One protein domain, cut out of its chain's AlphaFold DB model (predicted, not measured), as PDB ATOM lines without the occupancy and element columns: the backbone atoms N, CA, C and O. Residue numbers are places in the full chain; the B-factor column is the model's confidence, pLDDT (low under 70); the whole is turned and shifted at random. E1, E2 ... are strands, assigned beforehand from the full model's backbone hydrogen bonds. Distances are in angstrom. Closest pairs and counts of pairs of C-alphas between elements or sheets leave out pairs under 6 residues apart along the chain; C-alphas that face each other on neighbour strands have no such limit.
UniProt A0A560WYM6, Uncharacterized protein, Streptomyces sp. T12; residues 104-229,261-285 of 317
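What this domain is: This is residues 104 to 229 and 261 to 285 of the 317 residues of an uncharacterized protein of Streptomyces sp. T12 (UniProt A0A560WYM6). The domain is a long rod built on two strands, E1 and E6, which run side by side along most of its length; from E6 the sheet goes on through E7, E3 and E10 and folds round in the middle until its edge strand E9 comes back to E1. Near one end the small sheet E2 E5 is partly face to face with this large sheet, while the hairpin of E6 and E7 reaches to the other end. The printed part has 151 residues, with no named helix and ten strands, E1 to E10 in order, in an all-strand class; the neighbour strands are antiparallel. It is only just compact, close to loose, with a radius of gyration of the C-alphas of 17.7 A and spans of 67 by 29 by 28 A.

Where its parts are: E1, residues 104 to 125, begins with C-alpha 104 at (186.592, 208.664, 265.233), is 51.1 A long and bends by 100 degrees at residue 107. E2 is residues 130 to 136, E3 141 to 148, E4 153 to 161, with a bend of 63 degrees at residue 156, and E5 168 to 174. E6, residues 178 to 197, is 53.4 A long, bends by 58 degrees at residue 194 and ends with C-alpha 197 at (184.586, 214.472, 265.848). E7, residues 202 to 213, is 34.2 A long. E8 is residues 223 to 227, E9 263 to 269, and E10 272 to 280, ending with C-alpha 280 at (194.451, 188.452, 234.955).

How they stand to each other: The large sheet is branched and strongly twisted. Beside E6, E1 lies on one side, with N 116 and O 186 2.9 A apart, and E7 and E8 on the other; N 191 and O 207 are 2.8 A apart, and N 183 and O 223 2.8 A. Beside E3, its hairpin partner E4 lies on one side, with N 145 and O 157 2.8 A apart, and E7 and E10 on the other; N 148 and O 206 are 2.8 A apart, and N 142 and O 277 2.8 A. E9 and E10 form a hairpin, with N 274 and O 267 2.9 A apart. The closest C-alphas of E1 and E9, Thr 119 and Ala 266, are 4.7 A apart. E2 and E5 pair with N 133 and O 171 2.9 A apart; their sheet and the large one form a sandwich, two sheets face to face, with the best planes 28 degrees apart. The closest C-alphas of E5 and E6, Gly 170 and Trp 182, are 6.8 A apart.

The domain as a whole: The C-alphas farthest apart, Asp 128 and Gly 199, are 67.7 A apart. Residues 230 to 260 are not printed, and C-alphas 229 and 261 are 16.5 A apart across the cut. Of the links printed whole, E4 to E5 and E7 to E8 are short and the others tight. Mean pLDDT of the printed part is 88.0; residues 139 to 140, 162 to 165 and 199 to 200 are under 70.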
ATOM      1  N   ASP A 104     186.551 210.085 264.944       84.12
ATOM      2  CA  ASP A 104     186.592 208.664 265.233       84.12
ATOM      3  C   ASP A 104     185.285 207.973 264.895       84.12
ATOM      4  O   ASP A 104     184.176 208.421 265.213       84.12
ATOM      5  N   ARG A 105     185.410 206.799 264.280       87.75
ATOM      6  CA  ARG A 105     184.272 205.921 264.039       87.75
ATOM      7  C   ARG A 105     183.908 205.190 265.327       87.75
ATOM      8  O   ARG A 105     184.525 204.191 265.678       87.75
ATOM      9  N   THR A 106     182.832 205.624 265.972       87.31
ATOM     10  CA  THR A 106     182.383 205.094 267.269       87.31
ATOM     11  C   THR A 106     181.402 203.932 267.160       87.31
ATOM     12  O   THR A 106     181.293 203.121 268.075       87.31
ATOM     13  N   LYS A 107     180.673 203.812 266.042       89.94
ATOM     14  CA  LYS A 107     179.730 202.704 265.825       89.94
ATOM     15  C   LYS A 107     179.697 202.283 264.370       89.94
ATOM     16  O   LYS A 107     179.732 203.116 263.472       89.94
ATOM     17  N   THR A 108     179.575 200.982 264.134       93.44
ATOM     18  CA  THR A 108     179.369 200.414 262.798       93.44
ATOM     19  C   THR A 108     178.299 199.338 262.873       93.44
ATOM     20  O   THR A 108     178.388 198.431 263.697       93.44
ATOM     21  N   ARG A 109     177.281 199.414 262.012       94.62
ATOM     22  CA  ARG A 109     176.236 198.388 261.900       94.62
ATOM     23  C   ARG A 109     175.958 198.064 260.440       94.62
ATOM     24  O   ARG A 109     175.794 198.970 259.631       94.62
ATOM     25  N   ILE A 110     175.835 196.778 260.120       96.00
ATOM     26  CA  ILE A 110     175.279 196.335 258.837       96.00
ATOM     27  C   ILE A 110     173.771 196.578 258.879       96.00
ATOM     28  O   ILE A 110     173.078 196.031 259.738       96.00
ATOM     29  N   ILE A 111     173.277 197.411 257.969       96.06
ATOM     30  CA  ILE A 111     171.845 197.700 257.826       96.06
ATOM     31  C   ILE A 111     171.211 196.903 256.687       96.06
ATOM     32  O   ILE A 111     170.021 196.629 256.733       96.06
ATOM     33  N   GLU A 112     172.005 196.494 255.698       94.94
ATOM     34  CA  GLU A 112     171.533 195.703 254.568       94.94
ATOM     35  C   GLU A 112     172.659 194.802 254.056       94.94
ATOM     36  O   GLU A 112     173.835 195.177 254.086       94.94
ATOM     37  N   LYS A 113     172.312 193.601 253.596       95.75
ATOM     38  CA  LYS A 113     173.247 192.673 252.955       95.75
ATOM     39  C   LYS A 113     172.520 191.930 251.844       95.75
ATOM     40  O   LYS A 113     171.441 191.398 252.085       95.75
ATOM     41  N   ASN A 114     173.103 191.876 250.654       95.31
ATOM     42  CA  ASN A 114     172.531 191.134 249.534       95.31
ATOM     43  C   ASN A 114     173.628 190.734 248.539       95.31
ATOM     44  O   ASN A 114     174.709 191.322 248.538       95.31
ATOM     45  N   THR A 115     173.367 189.730 247.712       94.94
ATOM     46  CA  THR A 115     174.273 189.307 246.643       94.94
ATOM     47  C   THR A 115     173.885 189.986 245.339       94.94
ATOM     48  O   THR A 115     172.744 189.883 244.894       94.94
ATOM     49  N   PHE A 116     174.855 190.627 244.693       94.94
ATOM     50  CA  PHE A 116     174.687 191.243 243.381       94.94
ATOM     51  C   PHE A 116     175.674 190.640 242.382       94.94
ATOM     52  O   PHE A 116     176.750 190.175 242.753       94.94
ATOM     53  N   TYR A 117     175.290 190.627 241.107       93.88
ATOM     54  CA  TYR A 117     176.128 190.118 240.025       93.88
ATOM     55  C   TYR A 117     177.009 191.237 239.472       93.88
ATOM     56  O   TYR A 117     176.501 192.200 238.891       93.88
ATOM     57  N   THR A 118     178.317 191.069 239.618       93.19
ATOM     58  CA  THR A 118     179.330 192.083 239.320       93.19
ATOM     59  C   THR A 118     180.150 191.675 238.114       93.19
ATOM     60  O   THR A 118     180.644 190.550 238.066       93.19
ATOM     61  N   THR A 119     180.302 192.576 237.145       92.75
ATOM     62  CA  THR A 119     181.148 192.351 235.968       92.75
ATOM     63  C   THR A 119     182.613 192.220 236.378       92.75
ATOM     64  O   THR A 119     183.154 193.109 237.033       92.75
ATOM     65  N   VAL A 120     183.242 191.123 235.960       90.19
ATOM     66  CA  VAL A 120     184.649 190.795 236.268       90.19
ATOM     67  C   VAL A 120     185.469 190.434 235.038       90.19
ATOM     68  O   VAL A 120     186.690 190.359 235.100       90.19
ATOM     69  N   ALA A 121     184.816 190.188 233.906       90.88
ATOM     70  CA  ALA A 121     185.499 189.888 232.664       90.88
ATOM     71  C   ALA A 121     184.597 190.190 231.468       90.88
ATOM     72  O   ALA A 121     183.387 190.385 231.598       90.88
ATOM     73  N   GLU A 122     185.202 190.232 230.292       92.50
ATOM     74  CA  GLU A 122     184.543 190.426 229.008       92.50
ATOM     75  C   GLU A 122     185.318 189.605 227.977       92.50
ATOM     76  O   GLU A 122     186.543 189.524 228.054       92.50
ATOM     77  N   GLY A 123     184.623 188.953 227.052       92.69
ATOM     78  CA  GLY A 123     185.253 188.165 225.995       92.69
ATOM     79  C   GLY A 123     184.615 188.457 224.650       92.69
ATOM     80  O   GLY A 123     183.421 188.745 224.593       92.69
ATOM     81  N   HIS A 124     185.427 188.360 223.601       95.31
ATOM     82  CA  HIS A 124     185.155 188.876 222.265       95.31
ATOM     83  C   HIS A 124     185.464 187.825 221.204       95.31
ATOM     84  O   HIS A 124     186.485 187.140 221.285       95.31
ATOM     85  N   ALA A 125     184.562 187.692 220.241       94.06
ATOM     86  CA  ALA A 125     184.659 186.781 219.115       94.06
ATOM     87  C   ALA A 125     183.838 187.319 217.946       94.06
ATOM     88  O   ALA A 125     182.607 187.245 217.936       94.06
ATOM     89  N   PHE A 126     184.526 187.834 216.941       92.69
ATOM     90  CA  PHE A 126     183.947 188.304 215.697       92.69
ATOM     91  C   PHE A 126     184.172 187.283 214.576       92.69
ATOM     92  O   PHE A 126     185.090 186.465 214.633       92.69
ATOM     93  N   TRP A 127     183.305 187.329 213.565       89.69
ATOM     94  CA  TRP A 127     183.398 186.548 212.331       89.69
ATOM     95  C   TRP A 127     183.459 185.027 212.500       89.69
ATOM     96  O   TRP A 127     182.407 184.404 212.535       89.69
ATOM     97  N   ASP A 128     184.637 184.413 212.575       89.94
ATOM     98  CA  ASP A 128     184.814 182.960 212.690       89.94
ATOM     99  C   ASP A 128     185.463 182.523 214.014       89.94
ATOM    100  O   ASP A 128     185.736 181.337 214.216       89.94
ATOM    101  N   ALA A 129     185.671 183.461 214.939       92.88
ATOM    102  CA  ALA A 129     186.303 183.191 216.218       92.88
ATOM    103  C   ALA A 129     185.327 182.696 217.296       92.88
ATOM    104  O   ALA A 129     184.101 182.813 217.205       92.88
ATOM    105  N   LYS A 130     185.907 182.166 218.375       95.62
ATOM    106  CA  LYS A 130     185.217 181.759 219.601       95.62
ATOM    107  C   LYS A 130     185.888 182.385 220.822       95.62
ATOM    108  O   LYS A 130     187.104 182.317 220.972       95.62
ATOM    109  N   ALA A 131     185.090 182.937 221.724       94.94
ATOM    110  CA  ALA A 131     185.528 183.546 222.968       94.94
ATOM    111  C   ALA A 131     185.420 182.545 224.117       94.94
ATOM    112  O   ALA A 131     184.461 181.773 224.213       94.94
ATOM    113  N   SER A 132     186.391 182.578 225.023       94.06
ATOM    114  CA  SER A 132     186.286 181.951 226.339       94.06
ATOM    115  C   SER A 132     186.744 182.931 227.409       94.06
ATOM    116  O   SER A 132     187.656 183.726 227.182       94.06
ATOM    117  N   VAL A 133     186.094 182.890 228.560       92.06
ATOM    118  CA  VAL A 133     186.441 183.687 229.731       92.06
ATOM    119  C   VAL A 133     186.424 182.759 230.921       92.06
ATOM    120  O   VAL A 133     185.425 182.073 231.121       92.06
ATOM    121  N   ASP A 134     187.488 182.804 231.711       89.38
ATOM    122  CA  ASP A 134     187.590 182.103 232.984       89.38
ATOM    123  C   ASP A 134     187.806 183.128 234.097       89.38
ATOM    124  O   ASP A 134     188.603 184.060 233.957       89.38
ATOM    125  N   TYR A 135     187.074 182.962 235.191       85.44
ATOM    126  CA  TYR A 135     187.206 183.746 236.409       85.44
ATOM    127  C   TYR A 135     187.299 182.803 237.602       85.44
ATOM    128  O   TYR A 135     186.447 181.930 237.736       85.44
ATOM    129  N   ASP A 136     188.258 183.014 238.502       84.25
ATOM    130  CA  ASP A 136     188.365 182.277 239.759       84.25
ATOM    131  C   ASP A 136     188.048 183.181 240.965       84.25
ATOM    132  O   ASP A 136     188.253 184.387 240.976       84.25
ATOM    133  N   SER A 137     187.491 182.641 242.041       71.06
ATOM    134  CA  SER A 137     187.203 183.449 243.231       71.06
ATOM    135  C   SER A 137     188.441 183.852 244.052       71.06
ATOM    136  O   SER A 137     188.301 184.605 245.023       71.06
ATOM    137  N   LYS A 138     189.642 183.368 243.715       70.88
ATOM    138  CA  LYS A 138     190.898 183.673 244.409       70.88
ATOM    139  C   LYS A 138     191.375 185.101 244.105       70.88
ATOM    140  O   LYS A 138     191.700 185.431 242.976       70.88
ATOM    141  N   LEU A 139     191.425 185.928 245.157       59.47
ATOM    142  CA  LEU A 139     192.110 187.234 245.292       59.47
ATOM    143  C   LEU A 139     192.524 187.988 243.999       59.47
ATOM    144  O   LEU A 139     193.700 188.293 243.824       59.47
ATOM    145  N   SER A 140     191.585 188.371 243.128       69.88
ATOM    146  CA  SER A 140     191.939 189.033 241.853       69.88
ATOM    147  C   SER A 140     191.126 190.282 241.514       69.88
ATOM    148  O   SER A 140     191.592 191.127 240.750       69.88
ATOM    149  N   SER A 141     189.925 190.443 242.073       79.75
ATOM    150  CA  SER A 141     189.042 191.557 241.722       79.75
ATOM    151  C   SER A 141     189.148 192.705 242.710       79.75
ATOM    152  O   SER A 141     189.121 192.508 243.918       79.75
ATOM    153  N   THR A 142     189.202 193.925 242.196       85.38
ATOM    154  CA  THR A 142     189.075 195.163 242.959       85.38
ATOM    155  C   THR A 142     187.744 195.806 242.598       85.38
ATOM    156  O   THR A 142     187.490 196.069 241.423       85.38
ATOM    157  N   VAL A 143     186.899 196.067 243.593       87.56
ATOM    158  CA  VAL A 143     185.599 196.731 243.415       87.56
ATOM    159  C   VAL A 143     185.561 197.994 244.264       87.56
ATOM    160  O   VAL A 143     186.087 198.026 245.376       87.56
ATOM    161  N   GLU A 144     184.961 199.052 243.733       88.75
ATOM    162  CA  GLU A 144     184.850 200.332 244.424       88.75
ATOM    163  C   GLU A 144     184.006 200.258 245.701       88.75
ATOM    164  O   GLU A 144     183.091 199.445 245.846       88.75
ATOM    165  N   VAL A 145     184.323 201.151 246.633       89.81
ATOM    166  CA  VAL A 145     183.592 201.388 247.874       89.81
ATOM    167  C   VAL A 145     182.974 202.772 247.785       89.81
ATOM    168  O   VAL A 145     183.693 203.770 247.679       89.81
ATOM    169  N   ALA A 146     181.651 202.835 247.875       87.81
ATOM    170  CA  ALA A 146     180.933 204.098 247.923       87.81
ATOM    171  C   ALA A 146     180.574 204.460 249.359       87.81
ATOM    172  O   ALA A 146     180.179 203.595 250.145       87.81
ATOM    173  N   ALA A 147     180.652 205.742 249.689       89.25
ATOM    174  CA  ALA A 147     180.116 206.270 250.924       89.25
ATOM    175  C   ALA A 147     179.233 207.489 250.682       89.25
ATOM    176  O   ALA A 147     179.322 208.155 249.661       89.25
ATOM    177  N   LYS A 148     178.367 207.771 251.644       87.56
ATOM    178  CA  LYS A 148     177.462 208.908 251.629       87.56
ATOM    179  C   LYS A 148     177.506 209.590 252.986       87.56
ATOM    180  O   LYS A 148     177.224 208.958 254.008       87.56
ATOM    181  N   VAL A 149     177.843 210.874 252.959       80.44
ATOM    182  CA  VAL A 149     177.663 211.837 254.049       80.44
ATOM    183  C   VAL A 149     176.778 212.938 253.458       80.44
ATOM    184  O   VAL A 149     177.115 213.501 252.423       80.44
ATOM    185  N   GLY A 150     175.593 213.174 254.022       75.75
ATOM    186  CA  GLY A 150     174.606 214.079 253.415       75.75
ATOM    187  C   GLY A 150     173.748 213.408 252.334       75.75
ATOM    188  O   GLY A 150     173.178 212.345 252.587       75.75
ATOM    189  N   LYS A 151     173.597 214.032 251.152       74.88
ATOM    190  CA  LYS A 151     172.629 213.617 250.108       74.88
ATOM    191  C   LYS A 151     173.206 212.677 249.038       74.88
ATOM    192  O   LYS A 151     172.524 211.713 248.677       74.88
ATOM    193  N   ASN A 152     174.454 212.878 248.616       83.69
ATOM    194  CA  ASN A 152     175.040 212.196 247.454       83.69
ATOM    195  C   ASN A 152     175.975 211.043 247.846       83.69
ATOM    196  O   ASN A 152     176.598 211.058 248.909       83.69
ATOM    197  N   TRP A 153     176.060 210.031 246.982       86.69
ATOM    198  CA  TRP A 153     177.054 208.964 247.092       86.69
ATOM    199  C   TRP A 153     178.342 209.381 246.394       86.69
ATOM    200  O   TRP A 153     178.307 209.879 245.273       86.69
ATOM    201  N   THR A 154     179.475 209.129 247.036       87.06
ATOM    202  CA  THR A 154     180.807 209.356 246.484       87.06
ATOM    203  C   THR A 154     181.618 208.071 246.550       87.06
ATOM    204  O   THR A 154     181.487 207.274 247.483       87.06
ATOM    205  N   ILE A 155     182.465 207.841 245.549       86.38
ATOM    206  CA  ILE A 155     183.428 206.743 245.597       86.38
ATOM    207  C   ILE A 155     184.563 207.161 246.528       86.38
ATOM    208  O   ILE A 155     185.264 208.129 246.263       86.38
ATOM    209  N   THR A 156     184.739 206.432 247.629       85.50
ATOM    210  CA  THR A 156     185.740 206.759 248.661       85.50
ATOM    211  C   THR A 156     186.950 205.834 248.656       85.50
ATOM    212  O   THR A 156     187.857 206.002 249.461       85.50
ATOM    213  N   GLY A 157     186.959 204.823 247.790       86.81
ATOM    214  CA  GLY A 157     188.073 203.893 247.681       86.81
ATOM    215  C   GLY A 157     187.699 202.627 246.930       86.81
ATOM    216  O   GLY A 157     186.705 202.578 246.206       86.81
ATOM    217  N   SER A 158     188.493 201.581 247.124       86.38
ATOM    218  CA  SER A 158     188.231 200.261 246.560       86.38
ATOM    219  C   SER A 158     188.661 199.160 247.521       86.38
ATOM    220  O   SER A 158     189.486 199.380 248.405       86.38
ATOM    221  N   ALA A 159     188.067 197.983 247.368       86.00
ATOM    222  CA  ALA A 159     188.384 196.799 248.144       86.00
ATOM    223  C   ALA A 159     188.779 195.662 247.201       86.00
ATOM    224  O   ALA A 159     188.080 195.374 246.225       86.00
ATOM    225  N   THR A 160     189.898 195.012 247.513       85.56
ATOM    226  CA  THR A 160     190.328 193.788 246.836       85.56
ATOM    227  C   THR A 160     189.599 192.600 247.444       85.56
ATOM    228  O   THR A 160     189.574 192.413 248.661       85.56
ATOM    229  N   LEU A 161     188.975 191.803 246.588       81.38
ATOM    230  CA  LEU A 161     188.105 190.709 246.975       81.38
ATOM    231  C   LEU A 161     188.910 189.431 247.034       81.38
ATOM    232  O   LEU A 161     189.346 188.918 246.009       81.38
ATOM    233  N   GLY A 162     189.084 188.930 248.253       68.06
ATOM    234  CA  GLY A 162     189.766 187.679 248.510       68.06
ATOM    235  C   GLY A 162     188.873 186.580 249.024       68.06
ATOM    236  O   GLY A 162     188.147 186.765 250.002       68.06
ATOM    237  N   SER A 163     188.991 185.410 248.404       67.31
ATOM    238  CA  SER A 163     188.433 184.167 248.913       67.31
ATOM    239  C   SER A 163     189.550 183.168 249.205       67.31
ATOM    240  O   SER A 163     190.510 183.064 248.443       67.31
ATOM    241  N   SER A 164     189.403 182.430 250.306       63.22
ATOM    242  CA  SER A 164     190.200 181.237 250.619       63.22
ATOM    243  C   SER A 164     189.710 179.999 249.858       63.22
ATOM    244  O   SER A 164     190.386 178.978 249.849       63.22
ATOM    245  N   MET A 165     188.535 180.088 249.227       65.19
ATOM    246  CA  MET A 165     187.983 179.062 248.343       65.19
ATOM    247  C   MET A 165     188.273 179.440 246.887       65.19
ATOM    248  O   MET A 165     188.043 180.592 246.503       65.19
ATOM    249  N   SER A 166     188.740 178.474 246.093       72.00
ATOM    250  CA  SER A 166     188.901 178.589 244.638       72.00
ATOM    251  C   SER A 166     187.688 177.949 243.966       72.00
ATOM    252  O   SER A 166     187.415 176.761 244.134       72.00
ATOM    253  N   VAL A 167     186.909 178.780 243.282       80.00
ATOM    254  CA  VAL A 167     185.760 178.394 242.466       80.00
ATOM    255  C   VAL A 167     185.936 179.098 241.137       80.00
ATOM    256  O   VAL A 167     186.035 180.325 241.112       80.00
ATOM    257  N   SER A 168     185.944 178.333 240.047       86.69
ATOM    258  CA  SER A 168     186.056 178.880 238.700       86.69
ATOM    259  C   SER A 168     184.695 178.935 238.009       86.69
ATOM    260  O   SER A 168     183.867 178.031 238.135       86.69
ATOM    261  N   THR A 169     184.436 180.028 237.301       90.19
ATOM    262  CA  THR A 169     183.205 180.260 236.552       90.19
ATOM    263  C   THR A 169     183.494 181.093 235.314       90.19
ATOM    264  O   THR A 169     184.360 181.963 235.314       90.19
ATOM    265  N   GLY A 170     182.750 180.846 234.246       91.88
ATOM    266  CA  GLY A 170     183.074 181.411 232.955       91.88
ATOM    267  C   GLY A 170     182.199 180.867 231.845       91.88
ATOM    268  O   GLY A 170     181.178 180.216 232.081       91.88
ATOM    269  N   TYR A 171     182.628 181.115 230.618       92.69
ATOM    270  CA  TYR A 171     182.061 180.486 229.437       92.69
ATOM    271  C   TYR A 171     183.170 180.092 228.477       92.69
ATOM    272  O   TYR A 171     184.198 180.756 228.381       92.69
ATOM    273  N   THR A 172     182.913 179.042 227.704       93.75
ATOM    274  CA  THR A 172     183.905 178.458 226.805       93.75
ATOM    275  C   THR A 172     183.357 178.369 225.391       93.75
ATOM    276  O   THR A 172     182.195 178.014 225.185       93.75
ATOM    277  N   ASN A 173     184.220 178.670 224.422       91.69
ATOM    278  CA  ASN A 173     184.004 178.475 222.990       91.69
ATOM    279  C   ASN A 173     182.701 179.093 222.442       91.69
ATOM    280  O   ASN A 173     182.030 178.492 221.603       91.69
ATOM    281  N   LYS A 174     182.337 180.295 222.906       95.25
ATOM    282  CA  LYS A 174     181.149 181.024 222.437       95.25
ATOM    283  C   LYS A 174     181.471 181.876 221.213       95.25
ATOM    284  O   LYS A 174     182.392 182.677 221.245       95.25
ATOM    285  N   GLY A 175     180.698 181.709 220.151       89.81
ATOM    286  CA  GLY A 175     180.886 182.367 218.859       89.81
ATOM    287  C   GLY A 175     180.179 181.569 217.761       89.81
ATOM    288  O   GLY A 175     179.650 180.492 218.059       89.81
ATOM    289  N   PRO A 176     180.167 182.053 216.512       91.88
ATOM    290  CA  PRO A 176     180.701 183.342 216.053       91.88
ATOM    291  C   PRO A 176     179.869 184.559 216.500       91.88
ATOM    292  O   PRO A 176     178.778 184.400 217.047       91.88
ATOM    293  N   TYR A 177     180.385 185.776 216.275       91.62
ATOM    294  CA  TYR A 177     179.729 187.061 216.592       91.62
ATOM    295  C   TYR A 177     179.205 187.154 218.029       91.62
ATOM    296  O   TYR A 177     178.058 187.530 218.291       91.62
ATOM    297  N   PHE A 178     180.066 186.794 218.971       94.00
ATOM    298  CA  PHE A 178     179.775 186.779 220.387       94.00
ATOM    299  C   PHE A 178     180.710 187.727 221.121       94.00
ATOM    300  O   PHE A 178     181.921 187.535 221.132       94.00
ATOM    301  N   ALA A 179     180.139 188.705 221.815       93.38
ATOM    302  CA  ALA A 179     180.900 189.497 222.758       93.38
ATOM    303  C   ALA A 179     180.025 189.904 223.934       93.38
ATOM    304  O   ALA A 179     179.033 190.625 223.778       93.38
ATOM    305  N   LYS A 180     180.359 189.394 225.117       94.38
ATOM    306  CA  LYS A 180     179.584 189.630 226.334       94.38
ATOM    307  C   LYS A 180     180.492 189.772 227.537       94.38
ATOM    308  O   LYS A 180     181.581 189.210 227.607       94.38
ATOM    309  N   GLN A 181     179.988 190.505 228.515       94.31
ATOM    310  CA  GLN A 181     180.557 190.522 229.851       94.31
ATOM    311  C   GLN A 181     180.209 189.241 230.608       94.31
ATOM    312  O   GLN A 181     179.163 188.628 230.379       94.31
ATOM    313  N   TRP A 182     181.058 188.874 231.557       94.06
ATOM    314  CA  TRP A 182     180.789 187.855 232.555       94.06
ATOM    315  C   TRP A 182     180.637 188.504 233.925       94.06
ATOM    316  O   TRP A 182     181.475 189.307 234.348       94.06
ATOM    317  N   LYS A 183     179.544 188.164 234.607       94.06
ATOM    318  CA  LYS A 183     179.220 188.652 235.941       94.06
ATOM    319  C   LYS A 183     179.252 187.523 236.949       94.06
ATOM    320  O   LYS A 183     178.684 186.461 236.702       94.06
ATOM    321  N   VAL A 184     179.808 187.790 238.121       92.69
ATOM    322  CA  VAL A 184     179.891 186.823 239.220       92.69
ATOM    323  C   VAL A 184     179.139 187.317 240.453       92.69
ATOM    324  O   VAL A 184     179.086 188.525 240.689       92.69
ATOM    325  N   PRO A 185     178.513 186.417 241.229       93.25
ATOM    326  CA  PRO A 185     177.775 186.784 242.426       93.25
ATOM    327  C   PRO A 185     178.728 187.161 243.568       93.25
ATOM    328  O   PRO A 185     179.472 186.331 244.097       93.25
ATOM    329  N   ILE A 186     178.678 188.426 243.974       92.12
ATOM    330  CA  ILE A 186     179.469 188.985 245.069       92.12
ATOM    331  C   ILE A 186     178.508 189.489 246.135       92.12
ATOM    332  O   ILE A 186     177.498 190.133 245.841       92.12
ATOM    333  N   LYS A 187     178.805 189.186 247.397       93.38
ATOM    334  CA  LYS A 187     178.014 189.688 248.517       93.38
ATOM    335  C   LYS A 187     178.366 191.142 248.786       93.38
ATOM    336  O   LYS A 187     179.539 191.458 248.913       93.38
ATOM    337  N   TYR A 188     177.375 192.008 248.934       95.12
ATOM    338  CA  TYR A 188     177.554 193.410 249.296       95.12
ATOM    339  C   TYR A 188     176.912 193.698 250.643       95.12
ATOM    340  O   TYR A 188     175.900 193.102 251.021       95.12
ATOM    341  N   TYR A 189     177.509 194.646 251.354       96.06
ATOM    342  CA  TYR A 189     177.062 195.099 252.660       96.06
ATOM    343  C   TYR A 189     176.884 196.608 252.640       96.06
ATOM    344  O   TYR A 189     177.774 197.342 252.207       96.06
ATOM    345  N   LYS A 190     175.748 197.064 253.155       95.81
ATOM    346  CA  LYS A 190     175.484 198.466 253.445       95.81
ATOM    347  C   LYS A 190     175.657 198.680 254.941       95.81
ATOM    348  O   LYS A 190     174.955 198.074 255.754       95.81
ATOM    349  N   TYR A 191     176.606 199.527 255.299       94.69
ATOM    350  CA  TYR A 191     176.916 199.904 256.668       94.69
ATOM    351  C   TYR A 191     176.315 201.266 256.992       94.69
ATOM    352  O   TYR A 191     176.320 202.168 256.156       94.69
ATOM    353  N   LYS A 192     175.847 201.412 258.228       94.44
ATOM    354  CA  LYS A 192     175.634 202.693 258.895       94.44
ATOM    355  C   LYS A 192     176.764 202.863 259.905       94.44
ATOM    356  O   LYS A 192     176.855 202.095 260.865       94.44
ATOM    357  N   GLU A 193     177.640 203.821 259.649       93.12
ATOM    358  CA  GLU A 193     178.741 204.207 260.524       93.12
ATOM    359  C   GLU A 193     178.371 205.503 261.256       93.12
ATOM    360  O   GLU A 193     177.832 206.434 260.655       93.12
ATOM    361  N   THR A 194     178.650 205.566 262.553       91.81
ATOM    362  CA  THR A 194     178.520 206.778 263.367       91.81
ATOM    363  C   THR A 194     179.916 207.264 263.699       91.81
ATOM    364  O   THR A 194     180.732 206.496 264.214       91.81
ATOM    365  N   TRP A 195     180.177 208.524 263.383       88.00
ATOM    366  CA  TRP A 195     181.456 209.182 263.587       88.00
ATOM    367  C   TRP A 195     181.272 210.308 264.600       88.00
ATOM    368  O   TRP A 195     180.285 211.042 264.517       88.00
ATOM    369  N   LYS A 196     182.186 210.405 265.565       86.00
ATOM    370  CA  LYS A 196     182.276 211.520 266.508       86.00
ATOM    371  C   LYS A 196     183.552 212.288 266.213       86.00
ATOM    372  O   LYS A 196     184.606 211.675 266.136       86.00
ATOM    373  N   CYS A 197     183.441 213.592 266.037       81.19
ATOM    374  CA  CYS A 197     184.586 214.472 265.848       81.19
ATOM    375  C   CYS A 197     184.825 215.313 267.099       81.19
ATOM    376  O   CYS A 197     183.892 215.531 267.886       81.19
ATOM    377  N   GLY A 198     186.052 215.816 267.244       71.31
ATOM    378  CA  GLY A 198     186.389 216.840 268.232       71.31
ATOM    379  C   GLY A 198     185.328 217.951 268.293       71.31
ATOM    380  O   GLY A 198     184.794 218.388 267.270       71.31
ATOM    381  N   GLY A 199     184.958 218.359 269.512       68.62
ATOM    382  CA  GLY A 199     183.877 219.326 269.758       68.62
ATOM    383  C   GLY A 199     182.465 218.731 269.887       68.62
ATOM    384  O   GLY A 199     181.493 219.477 269.864       68.62
ATOM    385  N   GLY A 200     182.318 217.405 270.018       67.94
ATOM    386  CA  GLY A 200     181.033 216.744 270.315       67.94
ATOM    387  C   GLY A 200     180.133 216.486 269.099       67.94
ATOM    388  O   GLY A 200     179.080 215.854 269.218       67.94
ATOM    389  N   ASN A 201     180.567 216.906 267.910       79.06
ATOM    390  CA  ASN A 201     179.827 216.718 266.670       79.06
ATOM    391  C   ASN A 201     179.718 215.231 266.318       79.06
ATOM    392  O   ASN A 201     180.721 214.527 266.198       79.06
ATOM    393  N   THR A 202     178.490 214.749 266.124       86.19
ATOM    394  CA  THR A 202     178.217 213.371 265.704       86.19
ATOM    395  C   THR A 202     177.556 213.375 264.335       86.19
ATOM    396  O   THR A 202     176.517 214.006 264.155       86.19
ATOM    397  N   PHE A 203     178.100 212.623 263.379       87.38
ATOM    398  CA  PHE A 203     177.466 212.444 262.073       87.38
ATOM    399  C   PHE A 203     177.331 210.973 261.686       87.38
ATOM    400  O   PHE A 203     178.000 210.074 262.203       87.38
ATOM    401  N   THR A 204     176.404 210.719 260.764       90.81
ATOM    402  CA  THR A 204     176.162 209.390 260.202       90.81
ATOM    403  C   THR A 204     176.711 209.321 258.784       90.81
ATOM    404  O   THR A 204     176.391 210.158 257.944       90.81
ATOM    405  N   ARG A 205     177.474 208.265 258.505       90.25
ATOM    406  CA  ARG A 205     177.985 207.916 257.179       90.25
ATOM    407  C   ARG A 205     177.407 206.573 256.750       90.25
ATOM    408  O   ARG A 205     177.463 205.602 257.501       90.25
ATOM    409  N   TYR A 206     176.871 206.492 255.538       93.50
ATOM    410  CA  TYR A 206     176.493 205.212 254.936       93.50
ATOM    411  C   TYR A 206     177.610 204.728 254.025       93.50
ATOM    412  O   TYR A 206     178.182 205.531 253.297       93.50
ATOM    413  N   VAL A 207     177.931 203.435 254.050       94.50
ATOM    414  CA  VAL A 207     179.015 202.877 253.227       94.50
ATOM    415  C   VAL A 207     178.567 201.575 252.578       94.50
ATOM    416  O   VAL A 207     178.090 200.681 253.270       94.50
ATOM    417  N   VAL A 208     178.741 201.445 251.266       94.44
ATOM    418  CA  VAL A 208     178.536 200.194 250.530       94.44
ATOM    419  C   VAL A 208     179.894 199.561 250.270       94.44
ATOM    420  O   VAL A 208     180.744 200.166 249.619       94.44
ATOM    421  N   LYS A 209     180.098 198.344 250.780       93.31
ATOM    422  CA  LYS A 209     181.338 197.583 250.588       93.31
ATOM    423  C   LYS A 209     181.050 196.231 249.937       93.31
ATOM    424  O   LYS A 209     180.088 195.562 250.335       93.31
ATOM    425  N   PRO A 210     181.884 195.806 248.979       92.69
ATOM    426  CA  PRO A 210     181.866 194.439 248.492       92.69
ATOM    427  C   PRO A 210     182.435 193.490 249.559       92.69
ATOM    428  O   PRO A 210     183.220 193.872 250.427       92.69
ATOM    429  N   GLY A 211     182.019 192.237 249.487       89.25
ATOM    430  CA  GLY A 211     182.460 191.130 250.318       89.25
ATOM    431  C   GLY A 211     182.977 189.984 249.459       89.25
ATOM    432  O   GLY A 211     183.527 190.186 248.381       89.25
ATOM    433  N   LYS A 212     182.808 188.754 249.940       87.88
ATOM    434  CA  LYS A 212     183.298 187.560 249.243       87.88
ATOM    435  C   LYS A 212     182.341 187.116 248.133       87.88
ATOM    436  O   LYS A 212     181.147 187.438 248.161       87.88
ATOM    437  N   TYR A 213     182.874 186.337 247.192       88.56
ATOM    438  CA  TYR A 213     182.077 185.552 246.252       88.56
ATOM    439  C   TYR A 213     181.069 184.695 247.031       88.56
ATOM    440  O   TYR A 213     181.431 184.042 248.011       88.56
ATOM    441  N   SER A 214     179.797 184.748 246.646       89.69
ATOM    442  CA  SER A 214     178.728 184.061 247.372       89.69
ATOM    443  C   SER A 214     177.553 183.802 246.445       89.69
ATOM    444  O   SER A 214     176.810 184.721 246.113       89.69
ATOM    445  N   VAL A 215     177.375 182.545 246.047       89.50
ATOM    446  CA  VAL A 215     176.259 182.123 245.194       89.50
ATOM    447  C   VAL A 215     174.981 182.052 246.041       89.50
ATOM    448  O   VAL A 215     174.997 181.396 247.085       89.50
ATOM    449  N   PRO A 216     173.883 182.723 245.650       90.62
ATOM    450  CA  PRO A 216     172.611 182.574 246.346       90.62
ATOM    451  C   PRO A 216     172.026 181.182 246.069       90.62
ATOM    452  O   PRO A 216     172.241 180.628 244.991       90.62
ATOM    453  N   ALA A 217     171.288 180.612 247.024       91.12
ATOM    454  CA  ALA A 217     170.655 179.303 246.848       91.12
ATOM    455  C   ALA A 217     169.743 179.300 245.605       91.12
ATOM    456  O   ALA A 217     168.963 180.230 245.408       91.12
ATOM    457  N   GLY A 218     169.894 178.291 244.741       90.88
ATOM    458  CA  GLY A 218     169.190 178.212 243.451       90.88
ATOM    459  C   GLY A 218     169.627 179.250 242.404       90.88
ATOM    460  O   GLY A 218     169.059 179.306 241.317       90.88
ATOM    461  N   GLY A 219     170.625 180.086 242.704       90.06
ATOM    462  CA  GLY A 219     171.163 181.091 241.795       90.06
ATOM    463  C   GLY A 219     172.292 180.573 240.906       90.06
ATOM    464  O   GLY A 219     172.948 179.577 241.196       90.06
ATOM    465  N   ALA A 220     172.562 181.298 239.820       92.06
ATOM    466  CA  ALA A 220     173.650 180.969 238.904       92.06
ATOM    467  C   ALA A 220     175.028 181.329 239.495       92.06
ATOM    468  O   ALA A 220     175.186 182.397 240.095       92.06
ATOM    469  N   THR A 221     176.038 180.491 239.256       90.69
ATOM    470  CA  THR A 221     177.440 180.715 239.670       90.69
ATOM    471  C   THR A 221     178.117 181.859 238.906       90.69
ATOM    472  O   THR A 221     179.092 182.439 239.383       90.69
ATOM    473  N   GLY A 222     177.552 182.231 237.760       91.00
ATOM    474  CA  GLY A 222     177.870 183.420 236.984       91.00
ATOM    475  C   GLY A 222     176.774 183.681 235.949       91.00
ATOM    476  O   GLY A 222     175.914 182.831 235.709       91.00
ATOM    477  N   LYS A 223     176.746 184.887 235.387       94.19
ATOM    478  CA  LYS A 223     175.738 185.324 234.414       94.19
ATOM    479  C   LYS A 223     176.382 186.126 233.297       94.19
ATOM    480  O   LYS A 223     177.327 186.877 233.529       94.19
ATOM    481  N   TYR A 224     175.804 186.044 232.105       94.38
ATOM    482  CA  TYR A 224     176.127 187.002 231.056       94.38
ATOM    483  C   TYR A 224     175.728 188.417 231.496       94.38
ATOM    484  O   TYR A 224     174.650 188.637 232.050       94.38
ATOM    485  N   GLY A 225     176.632 189.364 231.276       92.06
ATOM    486  CA  GLY A 225     176.424 190.788 231.487       92.06
ATOM    487  C   GLY A 225     176.025 191.498 230.198       92.06
ATOM    488  O   GLY A 225     175.330 190.936 229.351       92.06
ATOM    489  N   ALA A 226     176.471 192.749 230.065       91.94
ATOM    490  CA  ALA A 226     176.175 193.561 228.895       91.94
ATOM    491  C   ALA A 226     176.685 192.911 227.602       91.94
ATOM    492  O   ALA A 226     177.712 192.224 227.583       91.94
ATOM    493  N   ASP A 227     175.948 193.163 226.526       92.50
ATOM    494  CA  ASP A 227     176.376 192.862 225.170       92.50
ATOM    495  C   ASP A 227     177.338 193.943 224.681       92.50
ATOM    496  O   ASP A 227     177.047 195.134 224.785       92.50
ATOM    497  N   VAL A 228     178.496 193.528 224.186       92.75
ATOM    498  CA  VAL A 228     179.596 194.430 223.821       92.75
ATOM    499  C   VAL A 228     180.083 194.183 222.396       92.75
ATOM    500  O   VAL A 228     181.168 194.626 222.031       92.75
ATOM    501  N   ARG A 229     179.266 193.516 221.568       91.62
ATOM    502  CA  ARG A 229     179.584 193.218 220.158       91.62
ATOM    503  C   ARG A 229     179.852 194.471 219.337       91.62
ATOM    504  O   ARG A 229     180.639 194.428 218.403       91.62
ATOM    505  N   MET A 261     190.546 196.256 232.078       85.44
ATOM    506  CA  MET A 261     190.014 197.612 232.193       85.44
ATOM    507  C   MET A 261     189.086 197.714 233.411       85.44
ATOM    508  O   MET A 261     188.455 196.735 233.814       85.44
ATOM    509  N   LYS A 262     188.967 198.919 233.971       87.19
ATOM    510  CA  LYS A 262     187.936 199.213 234.962       87.19
ATOM    511  C   LYS A 262     186.592 199.362 234.254       87.19
ATOM    512  O   LYS A 262     186.441 200.222 233.387       87.19
ATOM    513  N   TRP A 263     185.622 198.533 234.612       85.62
ATOM    514  CA  TRP A 263     184.238 198.685 234.178       85.62
ATOM    515  C   TRP A 263     183.560 199.712 235.081       85.62
ATOM    516  O   TRP A 263     183.447 199.484 236.284       85.62
ATOM    517  N   SER A 264     183.130 200.844 234.521       83.06
ATOM    518  CA  SER A 264     182.242 201.782 235.212       83.06
ATOM    519  C   SER A 264     180.875 201.121 235.404       83.06
ATOM    520  O   SER A 264     180.345 200.511 234.477       83.06
ATOM    521  N   GLY A 265     180.326 201.174 236.621       85.19
ATOM    522  CA  GLY A 265     179.058 200.501 236.926       85.19
ATOM    523  C   GLY A 265     179.110 198.977 236.754       85.19
ATOM    524  O   GLY A 265     178.141 198.372 236.299       85.19
ATOM    525  N   ALA A 266     180.232 198.345 237.118       87.44
ATOM    526  CA  ALA A 266     180.379 196.888 237.129       87.44
ATOM    527  C   ALA A 266     179.256 196.186 237.916       87.44
ATOM    528  O   ALA A 266     178.890 195.052 237.603       87.44
ATOM    529  N   VAL A 267     178.688 196.868 238.912       92.06
ATOM    530  CA  VAL A 267     177.487 196.456 239.642       92.06
ATOM    531  C   VAL A 267     176.641 197.676 240.007       92.06
ATOM    532  O   VAL A 267     177.175 198.767 240.190       92.06
ATOM    533  N   SER A 268     175.330 197.482 240.167       93.25
ATOM    534  CA  SER A 268     174.453 198.419 240.877       93.25
ATOM    535  C   SER A 268     173.992 197.756 242.174       93.25
ATOM    536  O   SER A 268     173.161 196.848 242.148       93.25
ATOM    537  N   ALA A 269     174.598 198.142 243.297       90.12
ATOM    538  CA  ALA A 269     174.327 197.576 244.616       90.12
ATOM    539  C   ALA A 269     173.639 198.626 245.490       90.12
ATOM    540  O   ALA A 269     174.160 199.724 245.679       90.12
ATOM    541  N   PHE A 270     172.462 198.294 246.026       92.62
ATOM    542  CA  PHE A 270     171.660 199.199 246.866       92.62
ATOM    543  C   PHE A 270     171.377 200.573 246.220       92.62
ATOM    544  O   PHE A 270     171.347 201.591 246.914       92.62
ATOM    545  N   GLY A 271     171.206 200.600 244.892       86.62
ATOM    546  CA  GLY A 271     170.985 201.823 244.112       86.62
ATOM    547  C   GLY A 271     172.253 202.626 243.800       86.62
ATOM    548  O   GLY A 271     172.147 203.752 243.328       86.62
ATOM    549  N   VAL A 272     173.444 202.074 244.061       88.12
ATOM    550  CA  VAL A 272     174.734 202.728 243.807       88.12
ATOM    551  C   VAL A 272     175.521 201.953 242.757       88.12
ATOM    552  O   VAL A 272     175.795 200.762 242.929       88.12
ATOM    553  N   GLY A 273     175.905 202.634 241.677       90.06
ATOM    554  CA  GLY A 273     176.804 202.092 240.662       90.06
ATOM    555  C   GLY A 273     178.243 202.046 241.176       90.06
ATOM    556  O   GLY A 273     178.795 203.080 241.533       90.06
ATOM    557  N   LEU A 274     178.852 200.862 241.205       88.00
ATOM    558  CA  LEU A 274     180.242 200.670 241.624       88.00
ATOM    559  C   LEU A 274     181.061 200.130 240.460       88.00
ATOM    560  O   LEU A 274     180.646 199.191 239.777       88.00
ATOM    561  N   GLY A 275     182.235 200.706 240.247       88.06
ATOM    562  CA  GLY A 275     183.213 200.206 239.302       88.06
ATOM    563  C   GLY A 275     183.944 198.965 239.808       88.06
ATOM    564  O   GLY A 275     184.017 198.692 241.009       88.06
ATOM    565  N   GLY A 276     184.514 198.213 238.873       86.88
ATOM    566  CA  GLY A 276     185.287 197.012 239.174       86.88
ATOM    567  C   GLY A 276     186.379 196.757 238.147       86.88
ATOM    568  O   GLY A 276     186.287 197.213 237.011       86.88
ATOM    569  N   SER A 277     187.421 196.043 238.551       88.31
ATOM    570  CA  SER A 277     188.487 195.541 237.679       88.31
ATOM    571  C   SER A 277     188.996 194.210 238.215       88.31
ATOM    572  O   SER A 277     188.999 194.018 239.429       88.31
ATOM    573  N   THR A 278     189.501 193.346 237.350       87.75
ATOM    574  CA  THR A 278     190.008 192.020 237.704       87.75
ATOM    575  C   THR A 278     191.440 191.870 237.221       87.75
ATOM    576  O   THR A 278     191.783 192.249 236.107       87.75
ATOM    577  N   GLN A 279     192.308 191.355 238.078       86.00
ATOM    578  CA  GLN A 279     193.661 190.975 237.717       86.00
ATOM    579  C   GLN A 279     193.609 189.673 236.912       86.00
ATOM    580  O   GLN A 279     193.016 188.699 237.358       86.00
ATOM    581  N   TYR A 280     194.223 189.659 235.735       82.06
ATOM    582  CA  TYR A 280     194.451 188.452 234.955       82.06
ATOM    583  C   TYR A 280     195.672 187.689 235.476       82.06
ATOM    584  O   TYR A 280     196.719 188.280 235.767       82.06
ATOM    585  N   ASP A 281     195.541 186.370 235.527       81.00
ATOM    586  CA  ASP A 281     196.552 185.398 235.951       81.00
ATOM    587  C   ASP A 281     196.251 184.024 235.303       81.00
ATOM    588  O   ASP A 281     195.568 183.940 234.275       81.00
ATOM    589  N   LYS A 282     196.778 182.920 235.851       79.00
ATOM    590  CA  LYS A 282     196.519 181.575 235.310       79.00
ATOM    591  C   LYS A 282     195.080 181.109 235.565       79.00
ATOM    592  O   LYS A 282     194.668 180.104 234.988       79.00
ATOM    593  N   GLU A 283     194.319 181.826 236.365       81.94
ATOM    594  CA  GLU A 283     192.984 181.486 236.824       81.94
ATOM    595  C   GLU A 283     191.931 182.488 236.295       81.94
ATOM    596  O   GLU A 283     190.754 182.151 236.179       81.94
ATOM    597  N   HIS A 284     192.372 183.678 235.875       82.88
ATOM    598  CA  HIS A 284     191.577 184.771 235.318       82.88
ATOM    599  C   HIS A 284     192.022 185.087 233.897       82.88
ATOM    600  O   HIS A 284     193.075 185.695 233.682       82.88
ATOM    601  N   LYS A 285     191.224 184.679 232.910       88.94
ATOM    602  CA  LYS A 285     191.650 184.676 231.509       88.94
ATOM    603  C   LYS A 285     190.584 185.215 230.579       88.94
ATOM    604  O   LYS A 285     189.416 184.853 230.673       88.94
TER     605      LYS A 285